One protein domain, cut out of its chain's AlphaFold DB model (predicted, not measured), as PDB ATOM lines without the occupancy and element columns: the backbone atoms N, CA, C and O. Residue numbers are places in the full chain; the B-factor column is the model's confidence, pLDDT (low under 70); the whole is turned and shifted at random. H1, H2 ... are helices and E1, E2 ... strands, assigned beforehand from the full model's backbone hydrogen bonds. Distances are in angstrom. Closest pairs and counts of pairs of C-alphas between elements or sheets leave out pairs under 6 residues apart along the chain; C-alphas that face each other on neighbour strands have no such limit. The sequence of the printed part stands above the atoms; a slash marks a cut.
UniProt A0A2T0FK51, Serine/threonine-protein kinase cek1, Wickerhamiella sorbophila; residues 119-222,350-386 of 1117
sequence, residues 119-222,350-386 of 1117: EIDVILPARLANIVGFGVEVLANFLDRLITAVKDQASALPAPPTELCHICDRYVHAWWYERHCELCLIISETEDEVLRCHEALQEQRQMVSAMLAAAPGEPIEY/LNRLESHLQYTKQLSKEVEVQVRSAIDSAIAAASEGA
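This is residues 119 to 222 and 350 to 386 of the 1117 residues of the protein "Serine/threonine-protein kinase cek1" of Wickerhamiella sorbophila (UniProt A0A2T0FK51). Two long helices, H3 and H4, run opposite ways and overlap side by side over part of their lengths only, making a long thin rod. At the far end of H4 the helix H2 packs on it, with short H1 across H4; a small hairpin, E1 and E2, packs by the first turns of H3, whose other end reaches far out to E3, where the chain folds back. The printed part has 141 residues, with four named helices and three named strands in the order H1, H2, E1, E2, H3, E3, H4; the sheet is E1 - E2, antiparallel, and the class is mostly helix. The whole is extended, with a radius of gyration of the C-alphas of 25.3 A and spans of 92 by 27 by 19 A.

E1, residues 162 to 165, and E2, residues 170 to 173, form an antiparallel hairpin, with N 163 and O 172 2.9 A apart and N 165 and O 170 3.0 A apart, within hydrogen-bond range. The closest C-alphas of E1 and H3, residues 177 to 213, are those of Cys 165 and Cys 181, 6.7 A apart. H4, residues 350 to 384, is the hub, touching three helices. H3 touches it with residues 183 to 194 alone, at a shallow tilt of 18 degrees, opposite ways; the closest C-alphas, Thr 190 and Leu 353, are 5.6 A apart. H2, residues 135 to 151, touches residues 375 to 383 of H4 at a shallow tilt of 30 degrees, the same way, closest at the C-alphas of Ile 147 and Ala 382, 5.3 A. H1, residues 126 to 132, touches H4 at a steep tilt of 55 degrees, closest at the C-alphas of Leu 128 and Val 367, 6.4 A. H1 and H3 only just touch, with 3 pairs of C-alphas within 8 A, the closest being Val 132 and Arg 179, 6.3 A. E3, residues 220 to 222, pairs with no named strand; its closest C-alpha pair with H3 is Met 211 and Ile 220, 6.2 A. In H1, H3 and H4 every O i to N i+4 pair is within hydrogen-bond range; in H2, 12 of 13 are.

H1 spans 9.9 A from C-alpha 126 at (3.416, -31.560, 32.587), and H2 24.5 A. E1 spans 9.5 A, E2 10.1 A and E3 6.7 A. H3 spans 53.2 A, ending at C-alpha 213 at (48.184, -30.889, 79.359). H4 spans 51.6 A, ending at C-alpha 384 at (-7.419, -51.497, 23.403).

The two C-alphas farthest apart, those of Gly 217 and Gly 385, are 92.2 A apart. Residues 198 to 203, which belong to H3, and residues 213 to 218 stand free. Residues 223 to 349 are not printed, and C-alphas 222 and 350 are 27.4 A apart across that cut. Of the links that are printed whole, none is long. The mean pLDDT of the printed part is 76.7; 22 residues are under 70, among them residues 119 to 124 and 381 to 386.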
ATOM      1  N   GLU A 119       2.424 -42.709  13.930       37.12
ATOM      2  CA  GLU A 119       2.478 -41.526  14.802       37.12
ATOM      3  C   GLU A 119       1.700 -41.749  16.119       37.12
ATOM      4  O   GLU A 119       0.467 -41.670  16.162       37.12
ATOM      5  N   ILE A 120       2.424 -42.043  17.210       39.84
ATOM      6  CA  ILE A 120       1.870 -42.252  18.560       39.84
ATOM      7  C   ILE A 120       2.311 -41.117  19.501       39.84
ATOM      8  O   ILE A 120       3.361 -41.183  20.138       39.84
ATOM      9  N   ASP A 121       1.481 -40.080  19.635       46.91
ATOM     10  CA  ASP A 121       1.698 -38.992  20.599       46.91
ATOM     11  C   ASP A 121       1.587 -39.492  22.056       46.91
ATOM     12  O   ASP A 121       0.500 -39.560  22.637       46.91
ATOM     13  N   VAL A 122       2.720 -39.822  22.684       55.75
ATOM     14  CA  VAL A 122       2.784 -40.174  24.113       55.75
ATOM     15  C   VAL A 122       2.775 -38.901  24.971       55.75
ATOM     16  O   VAL A 122       3.818 -38.360  25.343       55.75
ATOM     17  N   ILE A 123       1.577 -38.409  25.298       60.50
ATOM     18  CA  ILE A 123       1.389 -37.203  26.118       60.50
ATOM     19  C   ILE A 123       1.744 -37.490  27.588       60.50
ATOM     20  O   ILE A 123       0.998 -38.144  28.316       60.50
ATOM     21  N   LEU A 124       2.882 -36.958  28.043       69.88
ATOM     22  CA  LEU A 124       3.346 -37.071  29.431       69.88
ATOM     23  C   LEU A 124       2.791 -35.945  30.334       69.88
ATOM     24  O   LEU A 124       2.637 -34.809  29.877       69.88
ATOM     25  N   PRO A 125       2.536 -36.200  31.637       76.69
ATOM     26  CA  PRO A 125       2.064 -35.169  32.563       76.69
ATOM     27  C   PRO A 125       3.047 -33.998  32.691       76.69
ATOM     28  O   PRO A 125       4.218 -34.195  33.008       76.69
ATOM     29  N   ALA A 126       2.566 -32.758  32.545       68.88
ATOM     30  CA  ALA A 126       3.416 -31.560  32.587       68.88
ATOM     31  C   ALA A 126       4.222 -31.407  33.897       68.88
ATOM     32  O   ALA A 126       5.333 -30.883  33.887       68.88
ATOM     33  N   ARG A 127       3.698 -31.902  35.030       74.38
ATOM     34  CA  ARG A 127       4.418 -31.920  36.315       74.38
ATOM     35  C   ARG A 127       5.604 -32.887  36.292       74.38
ATOM     36  O   ARG A 127       6.695 -32.489  36.684       74.38
ATOM     37  N   LEU A 128       5.415 -34.105  35.779       78.19
ATOM     38  CA  LEU A 128       6.506 -35.050  35.534       78.19
ATOM     39  C   LEU A 128       7.531 -34.446  34.564       78.19
ATOM     40  O   LEU A 128       8.727 -34.507  34.834       78.19
ATOM     41  N   ALA A 129       7.067 -33.802  33.489       75.88
ATOM     42  CA  ALA A 129       7.949 -33.200  32.496       75.88
ATOM     43  C   ALA A 129       8.871 -32.122  33.094       75.88
ATOM     44  O   ALA A 129      10.086 -32.170  32.914       75.88
ATOM     45  N   ASN A 130       8.311 -31.217  33.902       72.19
ATOM     46  CA  ASN A 130       9.069 -30.168  34.589       72.19
ATOM     47  C   ASN A 130      10.063 -30.701  35.641       72.19
ATOM     48  O   ASN A 130      10.999 -29.992  35.998       72.19
ATOM     49  N   ILE A 131       9.861 -31.917  36.165       75.19
ATOM     50  CA  ILE A 131      10.743 -32.543  37.167       75.19
ATOM     51  C   ILE A 131      11.864 -33.366  36.510       75.19
ATOM     52  O   ILE A 131      12.952 -33.481  37.072       75.19
ATOM     53  N   VAL A 132      11.595 -33.953  35.341       76.31
ATOM     54  CA  VAL A 132      12.487 -34.901  34.646       76.31
ATOM     55  C   VAL A 132      13.352 -34.220  33.569       76.31
ATOM     56  O   VAL A 132      14.350 -34.793  33.139       76.31
ATOM     57  N   GLY A 133      13.032 -32.983  33.171       78.56
ATOM     58  CA  GLY A 133      13.908 -32.156  32.333       78.56
ATOM     59  C   GLY A 133      14.014 -32.674  30.897       78.56
ATOM     60  O   GLY A 133      13.001 -32.956  30.258       78.56
ATOM     61  N   PHE A 134      15.234 -32.825  30.376       67.69
ATOM     62  CA  PHE A 134      15.444 -33.446  29.064       67.69
ATOM     63  C   PHE A 134      15.028 -34.933  29.056       67.69
ATOM     64  O   PHE A 134      14.562 -35.448  28.037       67.69
ATOM     65  N   GLY A 135      15.126 -35.628  30.195       71.88
ATOM     66  CA  GLY A 135      14.831 -37.063  30.308       71.88
ATOM     67  C   GLY A 135      13.409 -37.476  29.897       71.88
ATOM     68  O   GLY A 135      13.144 -38.660  29.690       71.88
ATOM     69  N   VAL A 136      12.509 -36.507  29.724       78.44
ATOM     70  CA  VAL A 136      11.166 -36.659  29.147       78.44
ATOM     71  C   VAL A 136      11.209 -37.288  27.756       78.44
ATOM     72  O   VAL A 136      10.420 -38.190  27.483       78.44
ATOM     73  N   GLU A 137      12.158 -36.894  26.900       72.88
ATOM     74  CA  GLU A 137      12.324 -37.513  25.579       72.88
ATOM     75  C   GLU A 137      12.746 -38.981  25.707       72.88
ATOM     76  O   GLU A 137      12.247 -39.843  24.985       72.88
ATOM     77  N   VAL A 138      13.629 -39.297  26.659       78.50
ATOM     78  CA  VAL A 138      14.094 -40.670  26.918       78.50
ATOM     79  C   VAL A 138      12.953 -41.552  27.441       78.50
ATOM     80  O   VAL A 138      12.853 -42.718  27.055       78.50
ATOM     81  N   LEU A 139      12.067 -40.992  28.272       82.19
ATOM     82  CA  LEU A 139      10.867 -41.665  28.771       82.19
ATOM     83  C   LEU A 139       9.821 -41.877  27.666       82.19
ATOM     84  O   LEU A 139       9.309 -42.987  27.533       82.19
ATOM     85  N   ALA A 140       9.540 -40.866  26.839       78.88
ATOM     86  CA  ALA A 140       8.612 -40.989  25.711       78.88
ATOM     87  C   ALA A 140       9.081 -42.064  24.710       78.88
ATOM     88  O   ALA A 140       8.321 -42.971  24.382       78.88
ATOM     89  N   ASN A 141      10.366 -42.049  24.333       76.19
ATOM     90  CA  ASN A 141      10.983 -43.078  23.484       76.19
ATOM     91  C   ASN A 141      10.984 -44.487  24.120       76.19
ATOM     92  O   ASN A 141      11.091 -45.483  23.408       76.19
ATOM     93  N   PHE A 142      10.928 -44.605  25.451       83.00
ATOM     94  CA  PHE A 142      10.765 -45.900  26.120       83.00
ATOM     95  C   PHE A 142       9.311 -46.387  26.060       83.00
ATOM     96  O   PHE A 142       9.075 -47.548  25.727       83.00
ATOM     97  N   LEU A 143       8.354 -45.497  26.333       82.06
ATOM     98  CA  LEU A 143       6.921 -45.791  26.291       82.06
ATOM     99  C   LEU A 143       6.447 -46.166  24.883       82.06
ATOM    100  O   LEU A 143       5.695 -47.122  24.746       82.06
ATOM    101  N   ASP A 144       6.933 -45.489  23.842       76.31
ATOM    102  CA  ASP A 144       6.630 -45.821  22.446       76.31
ATOM    103  C   ASP A 144       7.105 -47.238  22.057       76.31
ATOM    104  O   ASP A 144       6.324 -48.063  21.575       76.31
ATOM    105  N   ARG A 145       8.358 -47.592  22.387       78.12
ATOM    106  CA  ARG A 145       8.865 -48.965  22.198       78.12
ATOM    107  C   ARG A 145       8.074 -50.000  22.998       78.12
ATOM    108  O   ARG A 145       7.918 -51.127  22.536       78.12
ATOM    109  N   LEU A 146       7.593 -49.642  24.188       79.00
ATOM    110  CA  LEU A 146       6.766 -50.516  25.018       79.00
ATOM    111  C   LEU A 146       5.370 -50.720  24.407       79.00
ATOM    112  O   LEU A 146       4.907 -51.856  24.341       79.00
ATOM    113  N   ILE A 147       4.736 -49.658  23.900       76.69
ATOM    114  CA  ILE A 147       3.461 -49.715  23.166       76.69
ATOM    115  C   ILE A 147       3.601 -50.609  21.931       76.69
ATOM    116  O   ILE A 147       2.782 -51.504  21.732       76.69
ATOM    117  N   THR A 148       4.655 -50.409  21.140       76.75
ATOM    118  CA  THR A 148       4.942 -51.205  19.938       76.75
ATOM    119  C   THR A 148       5.162 -52.681  20.285       76.75
ATOM    120  O   THR A 148       4.464 -53.542  19.758       76.75
ATOM    121  N   ALA A 149       6.003 -52.992  21.278       76.00
ATOM    122  CA  ALA A 149       6.220 -54.373  21.724       76.00
ATOM    123  C   ALA A 149       4.948 -55.063  22.268       76.00
ATOM    124  O   ALA A 149       4.797 -56.276  22.116       76.00
ATOM    125  N   VAL A 150       4.021 -54.311  22.880       77.06
ATOM    126  CA  VAL A 150       2.707 -54.830  23.308       77.06
ATOM    127  C   VAL A 150       1.783 -55.075  22.109       77.06
ATOM    128  O   VAL A 150       1.166 -56.140  22.048       77.06
ATOM    129  N   LYS A 151       1.711 -54.147  21.140       72.88
ATOM    130  CA  LYS A 151       0.939 -54.316  19.890       72.88
ATOM    131  C   LYS A 151       1.387 -55.558  19.111       72.88
ATOM    132  O   LYS A 151       0.547 -56.363  18.711       72.88
ATOM    133  N   ASP A 152       2.699 -55.734  18.964       75.25
ATOM    134  CA  ASP A 152       3.323 -56.830  18.211       75.25
ATOM    135  C   ASP A 152       3.307 -58.177  18.958       75.25
ATOM    136  O   ASP A 152       3.770 -59.190  18.432       75.25
ATOM    137  N   GLN A 153       2.772 -58.209  20.188       71.50
ATOM    138  CA  GLN A 153       2.731 -59.388  21.063       71.50
ATOM    139  C   GLN A 153       4.124 -60.004  21.291       71.50
ATOM    140  O   GLN A 153       4.287 -61.228  21.336       71.50
ATOM    141  N   ALA A 154       5.143 -59.149  21.432       68.94
ATOM    142  CA  ALA A 154       6.532 -59.560  21.570       68.94
ATOM    143  C   ALA A 154       6.734 -60.492  22.779       68.94
ATOM    144  O   ALA A 154       6.238 -60.243  23.878       68.94
ATOM    145  N   SER A 155       7.524 -61.557  22.600       61.53
ATOM    146  CA  SER A 155       7.755 -62.576  23.638       61.53
ATOM    147  C   SER A 155       8.519 -62.070  24.870       61.53
ATOM    148  O   SER A 155       8.617 -62.785  25.865       61.53
ATOM    149  N   ALA A 156       9.084 -60.866  24.796       68.50
ATOM    150  CA  ALA A 156       9.666 -60.125  25.905       68.50
ATOM    151  C   ALA A 156       9.422 -58.626  25.680       68.50
ATOM    152  O   ALA A 156       9.541 -58.140  24.555       68.50
ATOM    153  N   LEU A 157       9.097 -57.898  26.748       73.94
ATOM    154  CA  LEU A 157       8.894 -56.449  26.708       73.94
ATOM    155  C   LEU A 157      10.224 -55.710  26.948       73.94
ATOM    156  O   LEU A 157      11.101 -56.243  27.636       73.94
ATOM    157  N   PRO A 158      10.415 -54.501  26.384       73.75
ATOM    158  CA  PRO A 158      11.666 -53.763  26.517       73.75
ATOM    159  C   PRO A 158      11.944 -53.377  27.975       73.75
ATOM    160  O   PRO A 158      11.089 -52.818  28.660       73.75
ATOM    161  N   ALA A 159      13.172 -53.631  28.429       73.88
ATOM    162  CA  ALA A 159      13.649 -53.190  29.736       73.88
ATOM    163  C   ALA A 159      13.853 -51.659  29.774       73.88
ATOM    164  O   ALA A 159      14.197 -51.056  28.746       73.88
ATOM    165  N   PRO A 160      13.671 -51.010  30.938       75.81
ATOM    166  CA  PRO A 160      13.874 -49.575  31.068       75.81
ATOM    167  C   PRO A 160      15.373 -49.221  30.981       75.81
ATOM    168  O   PRO A 160      16.200 -49.880  31.615       75.81
ATOM    169  N   PRO A 161      15.767 -48.196  30.199       77.62
ATOM    170  CA  PRO A 161      17.170 -47.820  30.042       77.62
ATOM    171  C   PRO A 161      17.748 -47.234  31.337       77.62
ATOM    172  O   PRO A 161      17.156 -46.338  31.942       77.62
ATOM    173  N   THR A 162      18.943 -47.684  31.719       83.06
ATOM    174  CA  THR A 162      19.708 -47.176  32.867       83.06
ATOM    175  C   THR A 162      21.115 -46.741  32.455       83.06
ATOM    176  O   THR A 162      21.692 -47.255  31.499       83.06
ATOM    177  N   GLU A 163      21.669 -45.775  33.185       79.75
ATOM    178  CA  GLU A 163      23.033 -45.252  33.044       79.75
ATOM    179  C   GLU A 163      23.672 -45.159  34.445       79.75
ATOM    180  O   GLU A 163      22.975 -45.010  35.453       79.75
ATOM    181  N   LEU A 164      24.999 -45.270  34.541       73.25
ATOM    182  CA  LEU A 164      25.715 -45.243  35.824       73.25
ATOM    183  C   LEU A 164      25.944 -43.796  36.288       73.25
ATOM    184  O   LEU A 164      26.562 -43.008  35.571       73.25
ATOM    185  N   CYS A 165      25.476 -43.431  37.484       73.25
ATOM    186  CA  CYS A 165      25.830 -42.145  38.085       73.25
ATOM    187  C   CYS A 165      27.220 -42.247  38.719       73.25
ATOM    188  O   CYS A 165      27.407 -42.937  39.720       73.25
ATOM    189  N   HIS A 166      28.190 -41.508  38.182       72.75
ATOM    190  CA  HIS A 166      29.580 -41.562  38.637       72.75
ATOM    191  C   HIS A 166      29.832 -40.877  39.995       72.75
ATOM    192  O   HIS A 166      30.962 -40.873  40.471       72.75
ATOM    193  N   ILE A 167      28.806 -40.291  40.629       70.00
ATOM    194  CA  ILE A 167      28.914 -39.644  41.951       70.00
ATOM    195  C   ILE A 167      28.460 -40.594  43.077       70.00
ATOM    196  O   ILE A 167      29.081 -40.603  44.139       70.00
ATOM    197  N   CYS A 168      27.425 -41.419  42.868       71.94
ATOM    198  CA  CYS A 168      26.973 -42.412  43.858       71.94
ATOM    199  C   CYS A 168      27.345 -43.869  43.528       71.94
ATOM    200  O   CYS A 168      27.024 -44.751  44.321       71.94
ATOM    201  N   ASP A 169      27.972 -44.128  42.374       70.75
ATOM    202  CA  ASP A 169      28.265 -45.466  41.831       70.75
ATOM    203  C   ASP A 169      27.016 -46.386  41.707       70.75
ATOM    204  O   ASP A 169      27.141 -47.608  41.612       70.75
ATOM    205  N   ARG A 170      25.797 -45.816  41.650       71.94
ATOM    206  CA  ARG A 170      24.536 -46.552  41.411       71.94
ATOM    207  C   ARG A 170      24.043 -46.385  39.970       71.94
ATOM    208  O   ARG A 170      24.198 -45.322  39.363       71.94
ATOM    209  N   TYR A 171      23.399 -47.423  39.436       77.12
ATOM    210  CA  TYR A 171      22.650 -47.335  38.180       77.12
ATOM    211  C   TYR A 171      21.341 -46.576  38.394       77.12
ATOM    212  O   TYR A 171      20.628 -46.811  39.370       77.12
ATOM    213  N   VAL A 172      21.027 -45.667  37.476       81.56
ATOM    214  CA  VAL A 172      19.860 -44.782  37.539       81.56
ATOM    215  C   VAL A 172      19.163 -44.792  36.186       81.56
ATOM    216  O   VAL A 172      19.820 -44.832  35.148       81.56
ATOM    217  N   HIS A 173      17.829 -44.752  36.173       84.81
ATOM    218  CA  HIS A 173      17.065 -44.658  34.930       84.81
ATOM    219  C   HIS A 173      17.498 -43.464  34.077       84.81
ATOM    220  O   HIS A 173      17.607 -42.347  34.579       84.81
ATOM    221  N   ALA A 174      17.690 -43.685  32.777       81.25
ATOM    222  CA  ALA A 174      18.234 -42.692  31.854       81.25
ATOM    223  C   ALA A 174      17.351 -41.433  31.724       81.25
ATOM    224  O   ALA A 174      17.870 -40.353  31.458       81.25
ATOM    225  N   TRP A 175      16.041 -41.538  31.984       84.25
ATOM    226  CA  TRP A 175      15.162 -40.370  32.127       84.25
ATOM    227  C   TRP A 175      15.410 -39.597  33.432       84.25
ATOM    228  O   TRP A 175      15.456 -38.376  33.427       84.25
ATOM    229  N   TRP A 176      15.622 -40.282  34.559       87.88
ATOM    230  CA  TRP A 176      15.867 -39.647  35.862       87.88
ATOM    231  C   TRP A 176      17.312 -39.143  36.022       87.88
ATOM    232  O   TRP A 176      17.608 -38.385  36.942       87.88
ATOM    233  N   TYR A 177      18.211 -39.553  35.123       84.69
ATOM    234  CA  TYR A 177      19.654 -39.368  35.231       84.69
ATOM    235  C   TYR A 177      20.084 -37.908  35.424       84.69
ATOM    236  O   TYR A 177      20.873 -37.635  36.324       84.69
ATOM    237  N   GLU A 178      19.547 -36.974  34.633       81.94
ATOM    238  CA  GLU A 178      19.863 -35.539  34.726       81.94
ATOM    239  C   GLU A 178      19.577 -34.999  36.136       81.94
ATOM    240  O   GLU A 178      20.496 -34.588  36.849       81.94
ATOM    241  N   ARG A 179      18.322 -35.112  36.588       84.69
ATOM    242  CA  ARG A 179      17.888 -34.612  37.897       84.69
ATOM    243  C   ARG A 179      18.515 -35.374  39.067       84.69
ATOM    244  O   ARG A 179      18.805 -34.775  40.103       84.69
ATOM    245  N   HIS A 180      18.787 -36.671  38.915       83.62
ATOM    246  CA  HIS A 180      19.565 -37.423  39.897       83.62
ATOM    247  C   HIS A 180      20.992 -36.874  40.027       83.62
ATOM    248  O   HIS A 180      21.477 -36.731  41.146       83.62
ATOM    249  N   CYS A 181      21.671 -36.563  38.917       79.62
ATOM    250  CA  CYS A 181      23.044 -36.061  38.952       79.62
ATOM    251  C   CYS A 181      23.146 -34.716  39.681       79.62
ATOM    252  O   CYS A 181      24.064 -34.544  40.479       79.62
ATOM    253  N   GLU A 182      22.189 -33.805  39.472       82.25
ATOM    254  CA  GLU A 182      22.101 -32.539  40.216       82.25
ATOM    255  C   GLU A 182      21.955 -32.768  41.728       82.25
ATOM    256  O   GLU A 182      22.705 -32.212  42.529       82.25
ATOM    257  N   LEU A 183      21.003 -33.613  42.135       83.44
ATOM    258  CA  LEU A 183      20.716 -33.863  43.551       83.44
ATOM    259  C   LEU A 183      21.845 -34.642  44.236       83.44
ATOM    260  O   LEU A 183      22.187 -34.360  45.380       83.44
ATOM    261  N   CYS A 184      22.461 -35.588  43.527       80.00
ATOM    262  CA  CYS A 184      23.590 -36.369  44.019       80.00
ATOM    263  C   CYS A 184      24.861 -35.516  44.178       80.00
ATOM    264  O   CYS A 184      25.589 -35.695  45.156       80.00
ATOM    265  N   LEU A 185      25.089 -34.554  43.273       80.00
ATOM    266  CA  LEU A 185      26.125 -33.530  43.415       80.00
ATOM    267  C   LEU A 185      25.893 -32.699  44.686       80.00
ATOM    268  O   LEU A 185      26.756 -32.676  45.556       80.00
ATOM    269  N   ILE A 186      24.702 -32.104  44.831       80.88
ATOM    270  CA  ILE A 186      24.330 -31.250  45.974       80.88
ATOM    271  C   ILE A 186      24.436 -32.000  47.313       80.88
ATOM    272  O   ILE A 186      24.955 -31.453  48.287       80.88
ATOM    273  N   ILE A 187      23.978 -33.257  47.369       81.19
ATOM    274  CA  ILE A 187      24.145 -34.112  48.553       81.19
ATOM    275  C   ILE A 187      25.635 -34.274  48.859       81.19
ATOM    276  O   ILE A 187      26.045 -33.935  49.968       81.19
ATOM    277  N   SER A 188      26.450 -34.688  47.881       77.94
ATOM    278  CA  SER A 188      27.885 -34.921  48.082       77.94
ATOM    279  C   SER A 188      28.654 -33.663  48.498       77.94
ATOM    280  O   SER A 188      29.537 -33.754  49.343       77.94
ATOM    281  N   GLU A 189      28.313 -32.484  47.969       81.69
ATOM    282  CA  GLU A 189      28.919 -31.219  48.406       81.69
ATOM    283  C   GLU A 189      28.603 -30.909  49.878       81.69
ATOM    284  O   GLU A 189      29.472 -30.412  50.602       81.69
ATOM    285  N   THR A 190      27.389 -31.240  50.344       76.56
ATOM    286  CA  THR A 190      27.015 -31.108  51.764       76.56
ATOM    287  C   THR A 190      27.551 -32.226  52.662       76.56
ATOM    288  O   THR A 190      27.857 -31.949  53.819       76.56
ATOM    289  N   GLU A 191      27.748 -33.449  52.157       80.38
ATOM    290  CA  GLU A 191      28.499 -34.509  52.851       80.38
ATOM    291  C   GLU A 191      29.940 -34.043  53.107       80.38
ATOM    292  O   GLU A 191      30.397 -34.019  54.251       80.38
ATOM    293  N   ASP A 192      30.623 -33.569  52.060       76.81
ATOM    294  CA  ASP A 192      31.988 -33.050  52.149       76.81
ATOM    295  C   ASP A 192      32.060 -31.781  53.037       76.81
ATOM    296  O   ASP A 192      33.079 -31.532  53.682       76.81
ATOM    297  N   GLU A 193      30.999 -30.961  53.112       82.81
ATOM    298  CA  GLU A 193      30.909 -29.823  54.047       82.81
ATOM    299  C   GLU A 193      30.799 -30.272  55.511       82.81
ATOM    300  O   GLU A 193      31.531 -29.764  56.363       82.81
ATOM    301  N   VAL A 194      29.930 -31.244  55.805       81.44
ATOM    302  CA  VAL A 194      29.806 -31.827  57.149       81.44
ATOM    303  C   VAL A 194      31.126 -32.469  57.586       81.44
ATOM    304  O   VAL A 194      31.514 -32.301  58.743       81.44
ATOM    305  N   LEU A 195      31.835 -33.145  56.674       79.62
ATOM    306  CA  LEU A 195      33.149 -33.740  56.937       79.62
ATOM    307  C   LEU A 195      34.203 -32.678  57.285       79.62
ATOM    308  O   LEU A 195      34.807 -32.777  58.350       79.62
ATOM    309  N   ARG A 196      34.348 -31.605  56.490       79.12
ATOM    310  CA  ARG A 196      35.277 -30.495  56.809       79.12
ATOM    311  C   ARG A 196      34.989 -29.858  58.175       79.12
ATOM    312  O   ARG A 196      35.910 -29.543  58.924       79.12
ATOM    313  N   CYS A 197      33.711 -29.685  58.522       83.44
ATOM    314  CA  CYS A 197      33.307 -29.179  59.836       83.44
ATOM    315  C   CYS A 197      33.563 -30.185  60.977       83.44
ATOM    316  O   CYS A 197      33.751 -29.771  62.120       83.44
ATOM    317  N   HIS A 198      33.575 -31.492  60.694       84.31
ATOM    318  CA  HIS A 198      33.947 -32.535  61.654       84.31
ATOM    319  C   HIS A 198      35.463 -32.528  61.906       84.31
ATOM    320  O   HIS A 198      35.881 -32.480  63.061       84.31
ATOM    321  N   GLU A 199      36.275 -32.504  60.844       81.88
ATOM    322  CA  GLU A 199      37.744 -32.447  60.909       81.88
ATOM    323  C   GLU A 199      38.219 -31.213  61.694       81.88
ATOM    324  O   GLU A 199      38.950 -31.346  62.674       81.88
ATOM    325  N   ALA A 200      37.717 -30.020  61.359       83.00
ATOM    326  CA  ALA A 200      38.091 -28.782  62.049       83.00
ATOM    327  C   ALA A 200      37.687 -28.761  63.542       83.00
ATOM    328  O   ALA A 200      38.376 -28.157  64.367       83.00
ATOM    329  N   LEU A 201      36.594 -29.440  63.920       85.94
ATOM    330  CA  LEU A 201      36.201 -29.604  65.325       85.94
ATOM    331  C   LEU A 201      37.089 -30.629  66.058       85.94
ATOM    332  O   LEU A 201      37.367 -30.464  67.248       85.94
ATOM    333  N   GLN A 202      37.581 -31.655  65.359       84.38
ATOM    334  CA  GLN A 202      38.554 -32.610  65.895       84.38
ATOM    335  C   GLN A 202      39.928 -31.953  66.120       84.38
ATOM    336  O   GLN A 202      40.524 -32.160  67.179       84.38
ATOM    337  N   GLU A 203      40.397 -31.105  65.200       86.50
ATOM    338  CA  GLU A 203      41.596 -30.277  65.402       86.50
ATOM    339  C   GLU A 203      41.434 -29.347  66.617       86.50
ATOM    340  O   GLU A 203      42.296 -29.306  67.497       86.50
ATOM    341  N   GLN A 204      40.302 -28.638  66.716       88.56
ATOM    342  CA  GLN A 204      40.004 -27.738  67.837       88.56
ATOM    343  C   GLN A 204      40.044 -28.475  69.186       88.56
ATOM    344  O   GLN A 204      40.664 -28.003  70.143       88.56
ATOM    345  N   ARG A 205      39.456 -29.675  69.251       89.56
ATOM    346  CA  ARG A 205      39.521 -30.561  70.420       89.56
ATOM    347  C   ARG A 205      40.957 -30.936  70.791       89.56
ATOM    348  O   ARG A 205      41.295 -30.956  71.975       89.56
ATOM    349  N   GLN A 206      41.800 -31.246  69.806       85.69
ATOM    350  CA  GLN A 206      43.204 -31.601  70.036       85.69
ATOM    351  C   GLN A 206      44.004 -30.407  70.576       85.69
ATOM    352  O   GLN A 206      44.756 -30.577  71.537       85.69
ATOM    353  N   MET A 207      43.762 -29.189  70.069       84.25
ATOM    354  CA  MET A 207      44.343 -27.958  70.626       84.25
ATOM    355  C   MET A 207      43.935 -27.762  72.097       84.25
ATOM    356  O   MET A 207      44.799 -27.625  72.961       84.25
ATOM    357  N   VAL A 208      42.638 -27.836  72.417       85.62
ATOM    358  CA  VAL A 208      42.126 -27.675  73.796       85.62
ATOM    359  C   VAL A 208      42.669 -28.761  74.740       85.62
ATOM    360  O   VAL A 208      43.017 -28.478  75.889       85.62
ATOM    361  N   SER A 209      42.829 -29.995  74.251       85.31
ATOM    362  CA  SER A 209      43.457 -31.086  75.003       85.31
ATOM    363  C   SER A 209      44.940 -30.815  75.305       85.31
ATOM    364  O   SER A 209      45.376 -31.004  76.442       85.31
ATOM    365  N   ALA A 210      45.702 -30.282  74.342       83.31
ATOM    366  CA  ALA A 210      47.089 -29.865  74.559       83.31
ATOM    367  C   ALA A 210      47.191 -28.706  75.573       83.31
ATOM    368  O   ALA A 210      48.012 -28.756  76.492       83.31
ATOM    369  N   MET A 211      46.291 -27.715  75.497       83.12
ATOM    370  CA  MET A 211      46.201 -26.630  76.486       83.12
ATOM    371  C   MET A 211      45.942 -27.162  77.908       83.12
ATOM    372  O   MET A 211      46.484 -26.624  78.876       83.12
ATOM    373  N   LEU A 212      45.140 -28.222  78.062       81.94
ATOM    374  CA  LEU A 212      44.870 -28.894  79.345       81.94
ATOM    375  C   LEU A 212      46.046 -29.730  79.885       81.94
ATOM    376  O   LEU A 212      46.058 -30.029  81.087       81.94
ATOM    377  N   ALA A 213      47.001 -30.096  79.025       80.44
ATOM    378  CA  ALA A 213      48.184 -30.889  79.359       80.44
ATOM    379  C   ALA A 213      49.424 -30.044  79.727       80.44
ATOM    380  O   ALA A 213      50.279 -30.536  80.462       80.44
ATOM    381  N   ALA A 214      49.513 -28.793  79.255       77.56
ATOM    382  CA  ALA A 214      50.634 -27.884  79.533       77.56
ATOM    383  C   ALA A 214      50.855 -27.631  81.041       77.56
ATOM    384  O   ALA A 214      49.898 -27.493  81.816       77.56
ATOM    385  N   ALA A 215      52.117 -27.545  81.468       65.31
ATOM    386  CA  ALA A 215      52.481 -27.497  82.881       65.31
ATOM    387  C   ALA A 215      52.108 -26.155  83.558       65.31
ATOM    388  O   ALA A 215      51.991 -25.121  82.893       65.31
ATOM    389  N   PRO A 216      51.932 -26.119  84.897       62.19
ATOM    390  CA  PRO A 216      51.626 -24.882  85.615       62.19
ATOM    391  C   PRO A 216      52.754 -23.846  85.476       62.19
ATOM    392  O   PRO A 216      53.808 -23.973  86.097       62.19
ATOM    393  N   GLY A 217      52.511 -22.808  84.670       59.12
ATOM    394  CA  GLY A 217      53.465 -21.730  84.393       59.12
ATOM    395  C   GLY A 217      54.098 -21.759  82.998       59.12
ATOM    396  O   GLY A 217      54.823 -20.824  82.667       59.12
ATOM    397  N   GLU A 218      53.814 -22.768  82.168       63.91
ATOM    398  CA  GLU A 218      54.136 -22.712  80.735       63.91
ATOM    399  C   GLU A 218      53.167 -21.763  79.999       63.91
ATOM    400  O   GLU A 218      51.979 -21.716  80.342       63.91
ATOM    401  N   PRO A 219      53.640 -20.985  79.005       65.31
ATOM    402  CA  PRO A 219      52.776 -20.113  78.219       65.31
ATOM    403  C   PRO A 219      51.872 -20.955  77.313       65.31
ATOM    404  O   PRO A 219      52.348 -21.779  76.535       65.31
ATOM    405  N   ILE A 220      50.560 -20.741  77.401       71.56
ATOM    406  CA  ILE A 220      49.585 -21.488  76.601       71.56
ATOM    407  C   ILE A 220      49.527 -20.871  75.202       71.56
ATOM    408  O   ILE A 220      49.070 -19.740  75.046       71.56
ATOM    409  N   GLU A 221      49.973 -21.605  74.187       75.56
ATOM    410  CA  GLU A 221      49.834 -21.203  72.787       75.56
ATOM    411  C   GLU A 221      48.523 -21.732  72.187       75.56
ATOM    412  O   GLU A 221      48.150 -22.888  72.389       75.56
ATOM    413  N   TYR A 222      47.833 -20.887  71.423       81.44
ATOM    414  CA  TYR A 222      46.676 -21.245  70.613       81.44
ATOM    415  C   TYR A 222      46.810 -20.590  69.233       81.44
ATOM    416  O   TYR A 222      46.917 -19.368  69.132       81.44
ATOM    417  N   LEU A 350      24.801 -30.128  58.795       82.44
ATOM    418  CA  LEU A 350      23.989 -31.322  59.071       82.44
ATOM    419  C   LEU A 350      22.499 -31.103  58.762       82.44
ATOM    420  O   LEU A 350      21.871 -31.952  58.134       82.44
ATOM    421  N   ASN A 351      21.943 -29.945  59.142       82.06
ATOM    422  CA  ASN A 351      20.554 -29.601  58.818       82.06
ATOM    423  C   ASN A 351      20.335 -29.422  57.299       82.06
ATOM    424  O   ASN A 351      19.258 -29.765  56.803       82.06
ATOM    425  N   ARG A 352      21.334 -28.933  56.541       84.50
ATOM    426  CA  ARG A 352      21.269 -28.902  55.065       84.50
ATOM    427  C   ARG A 352      21.242 -30.313  54.485       84.50
ATOM    428  O   ARG A 352      20.334 -30.621  53.719       84.50
ATOM    429  N   LEU A 353      22.180 -31.169  54.894       83.31
ATOM    430  CA  LEU A 353      22.293 -32.547  54.414       83.31
ATOM    431  C   LEU A 353      21.009 -33.355  54.677       83.31
ATOM    432  O   LEU A 353      20.472 -33.964  53.755       83.31
ATOM    433  N   GLU A 354      20.455 -33.294  55.895       82.06
ATOM    434  CA  GLU A 354      19.168 -33.932  56.213       82.06
ATOM    435  C   GLU A 354      18.031 -33.400  55.315       82.06
ATOM    436  O   GLU A 354      17.240 -34.186  54.791       82.06
ATOM    437  N   SER A 355      17.984 -32.087  55.064       81.50
ATOM    438  CA  SER A 355      16.976 -31.476  54.181       81.50
ATOM    439  C   SER A 355      17.117 -31.928  52.720       81.50
ATOM    440  O   SER A 355      16.114 -32.223  52.066       81.50
ATOM    441  N   HIS A 356      18.347 -32.030  52.207       82.12
ATOM    442  CA  HIS A 356      18.635 -32.488  50.845       82.12
ATOM    443  C   HIS A 356      18.272 -33.967  50.644       82.12
ATOM    444  O   HIS A 356      17.666 -34.323  49.628       82.12
ATOM    445  N   LEU A 357      18.576 -34.820  51.629       80.94
ATOM    446  CA  LEU A 357      18.203 -36.237  51.626       80.94
ATOM    447  C   LEU A 357      16.675 -36.415  51.658       80.94
ATOM    448  O   LEU A 357      16.131 -37.172  50.851       80.94
ATOM    449  N   GLN A 358      15.965 -35.683  52.528       79.06
ATOM    450  CA  GLN A 358      14.497 -35.726  52.603       79.06
ATOM    451  C   GLN A 358      13.836 -35.258  51.295       79.06
ATOM    452  O   GLN A 358      12.973 -35.960  50.764       79.06
ATOM    453  N   TYR A 359      14.274 -34.123  50.736       82.31
ATOM    454  CA  TYR A 359      13.758 -33.602  49.463       82.31
ATOM    455  C   TYR A 359      13.984 -34.581  48.301       82.31
ATOM    456  O   TYR A 359      13.065 -34.848  47.527       82.31
ATOM    457  N   THR A 360      15.176 -35.177  48.213       81.56
ATOM    458  CA  THR A 360      15.524 -36.136  47.152       81.56
ATOM    459  C   THR A 360      14.683 -37.412  47.241       81.56
ATOM    460  O   THR A 360      14.147 -37.861  46.225       81.56
ATOM    461  N   LYS A 361      14.482 -37.963  48.450       80.75
ATOM    462  CA  LYS A 361      13.608 -39.131  48.669       80.75
ATOM    463  C   LYS A 361      12.143 -38.824  48.323       80.75
ATOM    464  O   LYS A 361      11.493 -39.641  47.672       80.75
ATOM    465  N   GLN A 362      11.637 -37.639  48.678       82.38
ATOM    466  CA  GLN A 362      10.279 -37.218  48.315       82.38
ATOM    467  C   GLN A 362      10.106 -37.064  46.794       82.38
ATOM    468  O   GLN A 362       9.142 -37.590  46.234       82.38
ATOM    469  N   LEU A 363      11.037 -36.383  46.116       81.50
ATOM    470  CA  LEU A 363      10.941 -36.119  44.679       81.50
ATOM    471  C   LEU A 363      11.078 -37.402  43.845       81.50
ATOM    472  O   LEU A 363      10.322 -37.591  42.895       81.50
ATOM    473  N   SER A 364      11.974 -38.318  44.232       81.12
ATOM    474  CA  SER A 364      12.126 -39.617  43.560       81.12
ATOM    475  C   SER A 364      10.831 -40.438  43.605       81.12
ATOM    476  O   SER A 364      10.420 -40.989  42.585       81.12
ATOM    477  N   LYS A 365      10.147 -40.470  44.759       80.50
ATOM    478  CA  LYS A 365       8.871 -41.187  44.931       80.50
ATOM    479  C   LYS A 365       7.715 -40.532  44.164       80.50
ATOM    480  O   LYS A 365       6.843 -41.221  43.644       80.50
ATOM    481  N   GLU A 366       7.715 -39.204  44.050       82.31
ATOM    482  CA  GLU A 366       6.747 -38.474  43.222       82.31
ATOM    483  C   GLU A 366       6.925 -38.757  41.715       82.31
ATOM    484  O   GLU A 366       5.935 -38.860  40.983       82.31
ATOM    485  N   VAL A 367       8.170 -38.903  41.251       82.94
ATOM    486  CA  VAL A 367       8.492 -39.282  39.865       82.94
ATOM    487  C   VAL A 367       8.109 -40.731  39.591       82.94
ATOM    488  O   VAL A 367       7.447 -40.993  38.592       82.94
ATOM    489  N   GLU A 368       8.460 -41.660  40.483       81.69
ATOM    490  CA  GLU A 368       8.124 -43.087  40.372       81.69
ATOM    491  C   GLU A 368       6.624 -43.313  40.132       81.69
ATOM    492  O   GLU A 368       6.245 -43.978  39.166       81.69
ATOM    493  N   VAL A 369       5.763 -42.707  40.958       83.69
ATOM    494  CA  VAL A 369       4.300 -42.842  40.850       83.69
ATOM    495  C   VAL A 369       3.774 -42.309  39.511       83.69
ATOM    496  O   VAL A 369       2.903 -42.929  38.899       83.69
ATOM    497  N   GLN A 370       4.310 -41.186  39.022       80.88
ATOM    498  CA  GLN A 370       3.897 -40.602  37.741       80.88
ATOM    499  C   GLN A 370       4.413 -41.402  36.533       80.88
ATOM    500  O   GLN A 370       3.659 -41.602  35.582       80.88
ATOM    501  N   VAL A 371       5.651 -41.907  36.577       84.25
ATOM    502  CA  VAL A 371       6.216 -42.788  35.538       84.25
ATOM    503  C   VAL A 371       5.435 -44.100  35.465       84.25
ATOM    504  O   VAL A 371       5.048 -44.516  34.376       84.25
ATOM    505  N   ARG A 372       5.129 -44.720  36.612       83.31
ATOM    506  CA  ARG A 372       4.334 -45.955  36.674       83.31
ATOM    507  C   ARG A 372       2.943 -45.764  36.069       83.31
ATOM    508  O   ARG A 372       2.555 -46.539  35.204       83.31
ATOM    509  N   SER A 373       2.253 -44.682  36.435       82.19
ATOM    510  CA  SER A 373       0.944 -44.324  35.867       82.19
ATOM    511  C   SER A 373       0.989 -44.128  34.342       82.19
ATOM    512  O   SER A 373       0.091 -44.582  33.627       82.19
ATOM    513  N   ALA A 374       2.055 -43.509  33.816       80.69
ATOM    514  CA  ALA A 374       2.256 -43.353  32.374       80.69
ATOM    515  C   ALA A 374       2.481 -44.701  31.664       80.69
ATOM    516  O   ALA A 374       1.930 -44.918  30.586       80.69
ATOM    517  N   ILE A 375       3.231 -45.625  32.275       82.75
ATOM    518  CA  ILE A 375       3.451 -46.975  31.733       82.75
ATOM    519  C   ILE A 375       2.162 -47.810  31.764       82.75
ATOM    520  O   ILE A 375       1.798 -48.398  30.746       82.75
ATOM    521  N   ASP A 376       1.437 -47.822  32.886       81.81
ATOM    522  CA  ASP A 376       0.165 -48.545  33.012       81.81
ATOM    523  C   ASP A 376      -0.863 -48.041  31.974       81.81
ATOM    524  O   ASP A 376      -1.552 -48.837  31.330       81.81
ATOM    525  N   SER A 377      -0.902 -46.723  31.733       77.38
ATOM    526  CA  SER A 377      -1.744 -46.095  30.698       77.38
ATOM    527  C   SER A 377      -1.313 -46.468  29.273       77.38
ATOM    528  O   SER A 377      -2.158 -46.753  28.425       77.38
ATOM    529  N   ALA A 378      -0.005 -46.509  29.005       75.19
ATOM    530  CA  ALA A 378       0.551 -46.888  27.708       75.19
ATOM    531  C   ALA A 378       0.241 -48.356  27.352       75.19
ATOM    532  O   ALA A 378      -0.205 -48.642  26.240       75.19
ATOM    533  N   ILE A 379       0.398 -49.278  28.309       78.19
ATOM    534  CA  ILE A 379       0.058 -50.702  28.137       78.19
ATOM    535  C   ILE A 379      -1.454 -50.879  27.913       78.19
ATOM    536  O   ILE A 379      -1.860 -51.679  27.066       78.19
ATOM    537  N   ALA A 380      -2.297 -50.118  28.623       75.62
ATOM    538  CA  ALA A 380      -3.745 -50.143  28.424       75.62
ATOM    539  C   ALA A 380      -4.144 -49.671  27.012       75.62
ATOM    540  O   ALA A 380      -4.850 -50.390  26.306       75.62
ATOM    541  N   ALA A 381      -3.630 -48.523  26.555       67.56
ATOM    542  CA  ALA A 381      -3.917 -47.999  25.218       67.56
ATOM    543  C   ALA A 381      -3.440 -48.944  24.098       67.56
ATOM    544  O   ALA A 381      -4.183 -49.204  23.148       67.56
ATOM    545  N   ALA A 382      -2.247 -49.533  24.247       69.25
ATOM    546  CA  ALA A 382      -1.725 -50.547  23.331       69.25
ATOM    547  C   ALA A 382      -2.614 -51.804  23.255       69.25
ATOM    548  O   ALA A 382      -2.719 -52.420  22.197       69.25
ATOM    549  N   SER A 383      -3.282 -52.161  24.360       67.62
ATOM    550  CA  SER A 383      -4.173 -53.327  24.452       67.62
ATOM    551  C   SER A 383      -5.574 -53.092  23.870       67.62
ATOM    552  O   SER A 383      -6.232 -54.052  23.473       67.62
ATOM    553  N   GLU A 384      -6.053 -51.844  23.841       61.91
ATOM    554  CA  GLU A 384      -7.419 -51.497  23.403       61.91
ATOM    555  C   GLU A 384      -7.478 -50.847  22.007       61.91
ATOM    556  O   GLU A 384      -8.563 -50.702  21.442       61.91
ATOM    557  N   GLY A 385      -6.331 -50.490  21.413       52.22
ATOM    558  CA  GLY A 385      -6.249 -49.936  20.053       52.22
ATOM    559  C   GLY A 385      -6.789 -48.505  19.913       52.22
ATOM    560  O   GLY A 385      -7.049 -48.049  18.800       52.22
ATOM    561  N   ALA A 386      -6.975 -47.806  21.033       46.19
ATOM    562  CA  ALA A 386      -7.471 -46.434  21.096       46.19
ATOM    563  C   ALA A 386      -6.325 -45.403  21.123       46.19
ATOM    564  O   ALA A 386      -5.185 -45.725  21.460       46.19
TER     565      ALA A 386